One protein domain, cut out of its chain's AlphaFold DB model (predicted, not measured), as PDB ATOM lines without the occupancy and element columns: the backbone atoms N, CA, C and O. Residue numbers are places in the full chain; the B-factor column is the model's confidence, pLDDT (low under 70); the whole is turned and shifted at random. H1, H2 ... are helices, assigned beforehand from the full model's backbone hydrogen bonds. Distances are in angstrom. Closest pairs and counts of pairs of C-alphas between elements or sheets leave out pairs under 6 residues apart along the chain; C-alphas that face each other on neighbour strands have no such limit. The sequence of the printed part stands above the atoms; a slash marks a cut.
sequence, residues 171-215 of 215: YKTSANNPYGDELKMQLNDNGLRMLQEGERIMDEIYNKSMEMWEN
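What this domain is: This is residues 171 to 215 of the 215 residues of an uncharacterized protein of Bacteroidetes bacterium 47-18 (UniProt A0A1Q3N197). One long helix, H2, makes the longest axis, and at its first end the short helix H1 and a looped stretch, residues 171 to 182, form a small head, while residues 206 to 215 stick out at the other end. The printed part has 45 residues with two named helices, H1 then H2, and no named strand; the class is all helix. The whole is loose, with a radius of gyration of the C-alphas of 12.4 A, and flat, spanning 39 by 22 by 10 A.

How they stand to each other: H2, residues 191 to 213, touches H1, residues 183 to 186, with its residues 191 to 198 alone. Their closest C-alphas, those of Met 194 and Lys 184, are 5.9 A apart. A tight link of 4 residues joins them. In H2, 18 of 19 O i to N i+4 pairs are within hydrogen-bond range; H1 is too short for such a pair.

Where its parts are: H2 is 34.0 A long, from C-alpha 191 at (-30.028, 38.847, 1.563) to C-alpha 213 at (-5.440, 61.692, 6.834). H1 is 5.0 A long and begins at C-alpha 183, (-24.023, 38.733, 8.694).

The domain as a whole: The two C-alphas farthest apart, those of Asp 189 and Asn 215, are 39.8 A apart. The printed part has no cut. Its mean pLDDT is 82.7, and residues 213 to 215 are under 70.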
ATOM      1  N   TYR A 171     -19.373  39.194   3.902       89.38
ATOM      2  CA  TYR A 171     -20.315  38.190   4.423       89.38
ATOM      3  C   TYR A 171     -20.155  37.953   5.934       89.38
ATOM      4  O   TYR A 171     -21.078  37.486   6.604       89.38
ATOM      5  N   LYS A 172     -18.981  38.286   6.475       91.06
ATOM      6  CA  LYS A 172     -18.613  38.188   7.887       91.06
ATOM      7  C   LYS A 172     -17.540  39.236   8.177       91.06
ATOM      8  O   LYS A 172     -16.656  39.451   7.355       91.06
ATOM      9  N   THR A 173     -17.615  39.864   9.344       90.19
ATOM     10  CA  THR A 173     -16.598  40.793   9.856       90.19
ATOM     11  C   THR A 173     -16.260  40.434  11.299       90.19
ATOM     12  O   THR A 173     -17.090  39.847  11.991       90.19
ATOM     13  N   SER A 174     -15.047  40.753  11.749       87.50
ATOM     14  CA  SER A 174     -14.663  40.702  13.167       87.50
ATOM     15  C   SER A 174     -15.035  41.990  13.911       87.50
ATOM     16  O   SER A 174     -15.175  41.982  15.135       87.50
ATOM     17  N   ALA A 175     -15.233  43.095  13.185       80.62
ATOM     18  CA  ALA A 175     -15.630  44.370  13.763       80.62
ATOM     19  C   ALA A 175     -17.030  44.246  14.376       80.62
ATOM     20  O   ALA A 175     -17.985  43.888  13.692       80.62
ATOM     21  N   ASN A 176     -17.143  44.524  15.676       78.12
ATOM     22  CA  ASN A 176     -18.399  44.435  16.425       78.12
ATOM     23  C   ASN A 176     -19.111  43.064  16.317       78.12
ATOM     24  O   ASN A 176     -20.336  42.983  16.387       78.12
ATOM     25  N   ASN A 177     -18.350  41.976  16.157       84.69
ATOM     26  CA  ASN A 177     -18.889  40.620  16.043       84.69
ATOM     27  C   ASN A 177     -18.266  39.677  17.087       84.69
ATOM     28  O   ASN A 177     -17.415  38.851  16.749       84.69
ATOM     29  N   PRO A 178     -18.661  39.787  18.368       81.75
ATOM     30  CA  PRO A 178     -18.073  38.990  19.446       81.75
ATOM     31  C   PRO A 178     -18.354  37.487  19.310       81.75
ATOM     32  O   PRO A 178     -17.582  36.678  19.815       81.75
ATOM     33  N   TYR A 179     -19.444  37.115  18.634       82.94
ATOM     34  CA  TYR A 179     -19.858  35.722  18.446       82.94
ATOM     35  C   TYR A 179     -19.302  35.097  17.161       82.94
ATOM     36  O   TYR A 179     -19.323  33.881  17.010       82.94
ATOM     37  N   GLY A 180     -18.749  35.906  16.252       83.12
ATOM     38  CA  GLY A 180     -18.189  35.423  14.992       83.12
ATOM     39  C   GLY A 180     -19.240  34.917  13.998       83.12
ATOM     40  O   GLY A 180     -18.891  34.149  13.096       83.12
ATOM     41  N   ASP A 181     -20.492  35.348  14.139       85.50
ATOM     42  CA  ASP A 181     -21.595  34.936  13.271       85.50
ATOM     43  C   ASP A 181     -21.470  35.560  11.875       85.50
ATOM     44  O   ASP A 181     -20.920  36.652  11.702       85.50
ATOM     45  N   GLU A 182     -21.980  34.872  10.854       86.31
ATOM     46  CA  GLU A 182     -22.124  35.467   9.522       86.31
ATOM     47  C   GLU A 182     -23.206  36.564   9.558       86.31
ATOM     48  O   GLU A 182     -24.214  36.433  10.259       86.31
ATOM     49  N   LEU A 183     -23.051  37.624   8.754       85.88
ATOM     50  CA  LEU A 183     -24.023  38.733   8.694       85.88
ATOM     51  C   LEU A 183     -25.438  38.234   8.372       85.88
ATOM     52  O   LEU A 183     -26.433  38.769   8.856       85.88
ATOM     53  N   LYS A 184     -25.527  37.159   7.585       83.94
ATOM     54  CA  LYS A 184     -26.783  36.496   7.242       83.94
ATOM     55  C   LYS A 184     -27.546  36.010   8.483       83.94
ATOM     56  O   LYS A 184     -28.756  36.206   8.562       83.94
ATOM     57  N   MET A 185     -26.842  35.437   9.463       81.94
ATOM     58  CA  MET A 185     -27.436  34.970  10.721       81.94
ATOM     59  C   MET A 185     -27.880  36.146  11.593       81.94
ATOM     60  O   MET A 185     -28.984  36.132  12.129       81.94
ATOM     61  N   GLN A 186     -27.069  37.204  11.662       81.62
ATOM     62  CA  GLN A 186     -27.396  38.421  12.416       81.62
ATOM     63  C   GLN A 186     -28.631  39.154  11.860       81.62
ATOM     64  O   GLN A 186     -29.342  39.838  12.597       81.62
ATOM     65  N   LEU A 187     -28.901  39.006  10.559       82.75
ATOM     66  CA  LEU A 187     -29.950  39.728   9.832       82.75
ATOM     67  C   LEU A 187     -31.139  38.843   9.421       82.75
ATOM     68  O   LEU A 187     -31.902  39.225   8.528       82.75
ATOM     69  N   ASN A 188     -31.326  37.696  10.083       82.06
ATOM     70  CA  ASN A 188     -32.443  36.767   9.864       82.06
ATOM     71  C   ASN A 188     -32.607  36.346   8.389       82.06
ATOM     72  O   ASN A 188     -33.704  36.432   7.832       82.06
ATOM     73  N   ASP A 189     -31.514  35.941   7.736       78.38
ATOM     74  CA  ASP A 189     -31.489  35.444   6.351       78.38
ATOM     75  C   ASP A 189     -31.957  36.433   5.266       78.38
ATOM     76  O   ASP A 189     -32.197  36.051   4.117       78.38
ATOM     77  N   ASN A 190     -32.023  37.731   5.572       83.62
ATOM     78  CA  ASN A 190     -32.397  38.738   4.587       83.62
ATOM     79  C   ASN A 190     -31.197  39.148   3.715       83.62
ATOM     80  O   ASN A 190     -30.375  39.978   4.108       83.62
ATOM     81  N   GLY A 191     -31.130  38.597   2.499       81.44
ATOM     82  CA  GLY A 191     -30.028  38.847   1.563       81.44
ATOM     83  C   GLY A 191     -29.832  40.319   1.185       81.44
ATOM     84  O   GLY A 191     -28.695  40.760   1.065       81.44
ATOM     85  N   LEU A 192     -30.906  41.108   1.063       85.38
ATOM     86  CA  LEU A 192     -30.787  42.539   0.752       85.38
ATOM     87  C   LEU A 192     -30.143  43.304   1.909       85.38
ATOM     88  O   LEU A 192     -29.230  44.097   1.696       85.38
ATOM     89  N   ARG A 193     -30.593  43.038   3.139       85.62
ATOM     90  CA  ARG A 193     -30.021  43.675   4.333       85.62
ATOM     91  C   ARG A 193     -28.566  43.282   4.539       85.62
ATOM     92  O   ARG A 193     -27.779  44.125   4.940       85.62
ATOM     93  N   MET A 194     -28.209  42.034   4.240       87.00
ATOM     94  CA  MET A 194     -26.822  41.573   4.301       87.00
ATOM     95  C   MET A 194     -25.917  42.384   3.372       87.00
ATOM     96  O   MET A 194     -24.838  42.787   3.788       87.00
ATOM     97  N   LEU A 195     -26.360  42.653   2.139       87.88
ATOM     98  CA  LEU A 195     -25.589  43.463   1.193       87.88
ATOM     99  C   LEU A 195     -25.462  44.917   1.661       87.88
ATOM    100  O   LEU A 195     -24.357  45.444   1.671       87.88
ATOM    101  N   GLN A 196     -26.558  45.524   2.127       88.62
ATOM    102  CA  GLN A 196     -26.551  46.892   2.664       88.62
ATOM    103  C   GLN A 196     -25.636  47.035   3.884       88.62
ATOM    104  O   GLN A 196     -24.904  48.011   4.006       88.62
ATOM    105  N   GLU A 197     -25.666  46.057   4.789       88.44
ATOM    106  CA  GLU A 197     -24.802  46.062   5.968       88.44
ATOM    107  C   GLU A 197     -23.338  45.831   5.586       88.44
ATOM    108  O   GLU A 197     -22.448  46.478   6.132       88.44
ATOM    109  N   GLY A 198     -23.078  44.960   4.605       89.19
ATOM    110  CA  GLY A 198     -21.742  44.769   4.053       89.19
ATOM    111  C   GLY A 198     -21.174  46.045   3.423       89.19
ATOM    112  O   GLY A 198     -20.018  46.375   3.676       89.19
ATOM    113  N   GLU A 199     -21.985  46.786   2.663       89.75
ATOM    114  CA  GLU A 199     -21.624  48.107   2.125       89.75
ATOM    115  C   GLU A 199     -21.342  49.108   3.251       89.75
ATOM    116  O   GLU A 199     -20.284  49.734   3.260       89.75
ATOM    117  N   ARG A 200     -22.214  49.179   4.267       90.69
ATOM    118  CA  ARG A 200     -22.027  50.054   5.436       90.69
ATOM    119  C   ARG A 200     -20.703  49.787   6.160       90.69
ATOM    120  O   ARG A 200     -20.025  50.732   6.556       90.69
ATOM    121  N   ILE A 201     -20.336  48.517   6.344       89.62
ATOM    122  CA  ILE A 201     -19.067  48.119   6.976       89.62
ATOM    123  C   ILE A 201     -17.875  48.581   6.132       89.62
ATOM    124  O   ILE A 201     -16.898  49.090   6.682       89.62
ATOM    125  N   MET A 202     -17.944  48.423   4.808       87.12
ATOM    126  CA  MET A 202     -16.884  48.892   3.911       87.12
ATOM    127  C   MET A 202     -16.739  50.414   3.968       87.12
ATOM    128  O   MET A 202     -15.623  50.911   4.113       87.12
ATOM    129  N   ASP A 203     -17.851  51.149   3.937       89.12
ATOM    130  CA  ASP A 203     -17.856  52.610   4.059       89.12
ATOM    131  C   ASP A 203     -17.262  53.073   5.395       89.12
ATOM    132  O   ASP A 203     -16.487  54.027   5.436       89.12
ATOM    133  N   GLU A 204     -17.563  52.379   6.494       88.06
ATOM    134  CA  GLU A 204     -16.991  52.664   7.813       88.06
ATOM    135  C   GLU A 204     -15.460  52.499   7.819       88.06
ATOM    136  O   GLU A 204     -14.740  53.358   8.339       88.06
ATOM    137  N   ILE A 205     -14.946  51.441   7.185       84.31
ATOM    138  CA  ILE A 205     -13.502  51.210   7.031       84.31
ATOM    139  C   ILE A 205     -12.857  52.324   6.191       84.31
ATOM    140  O   ILE A 205     -11.788  52.830   6.555       84.31
ATOM    141  N   TYR A 206     -13.500  52.746   5.098       82.25
ATOM    142  CA  TYR A 206     -13.008  53.839   4.258       82.25
ATOM    143  C   TYR A 206     -13.024  55.188   4.982       82.25
ATOM    144  O   TYR A 206     -12.017  55.897   4.955       82.25
ATOM    145  N   ASN A 207     -14.106  55.531   5.678       85.44
ATOM    146  CA  ASN A 207     -14.218  56.789   6.422       85.44
ATOM    147  C   ASN A 207     -13.176  56.876   7.539       85.44
ATOM    148  O   ASN A 207     -12.481  57.884   7.658       85.44
ATOM    149  N   LYS A 208     -12.974  55.783   8.285       81.50
ATOM    150  CA  LYS A 208     -11.921  55.700   9.304       81.50
ATOM    151  C   LYS A 208     -10.531  55.930   8.719       81.50
ATOM    152  O   LYS A 208      -9.665  56.482   9.397       81.50
ATOM    153  N   SER A 209     -10.305  55.508   7.473       72.12
ATOM    154  CA  SER A 209      -9.066  55.839   6.781       72.12
ATOM    155  C   SER A 209      -8.959  57.351   6.592       72.12
ATOM    156  O   SER A 209      -7.987  57.918   7.076       72.12
ATOM    157  N   MET A 210      -9.975  58.002   6.005       76.94
ATOM    158  CA  MET A 210      -9.998  59.435   5.670       76.94
ATOM    159  C   MET A 210      -9.813  60.346   6.888       76.94
ATOM    160  O   MET A 210      -8.978  61.244   6.840       76.94
ATOM    161  N   GLU A 211     -10.510  60.080   7.995       77.44
ATOM    162  CA  GLU A 211     -10.402  60.873   9.233       77.44
ATOM    163  C   GLU A 211      -8.968  60.931   9.786       77.44
ATOM    164  O   GLU A 211      -8.575  61.907  10.422       77.44
ATOM    165  N   MET A 212      -8.156  59.900   9.541       70.69
ATOM    166  CA  MET A 212      -6.755  59.874   9.963       70.69
ATOM    167  C   MET A 212      -5.797  60.549   8.978       70.69
ATOM    168  O   MET A 212      -4.661  60.804   9.356       70.69
ATOM    169  N   TRP A 213      -6.219  60.841   7.743       65.00
ATOM    170  CA  TRP A 213      -5.440  61.692   6.834       65.00
ATOM    171  C   TRP A 213      -5.593  63.173   7.158       65.00
ATOM    172  O   TRP A 213      -4.688  63.955   6.877       65.00
ATOM    173  N   GLU A 214      -6.758  63.566   7.675       62.94
ATOM    174  CA  GLU A 214      -7.057  64.964   7.998       62.94
ATOM    175  C   GLU A 214      -6.398  65.441   9.307       62.94
ATOM    176  O   GLU A 214      -6.396  66.645   9.571       62.94
ATOM    177  N   ASN A 215      -5.814  64.529  10.096       54.59
ATOM    178  CA  ASN A 215      -5.137  64.797  11.374       54.59
ATOM    179  C   ASN A 215      -3.618  64.601  11.289       54.59
ATOM    180  O   ASN A 215      -2.898  65.360  11.979       54.59
TER     181      ASN A 215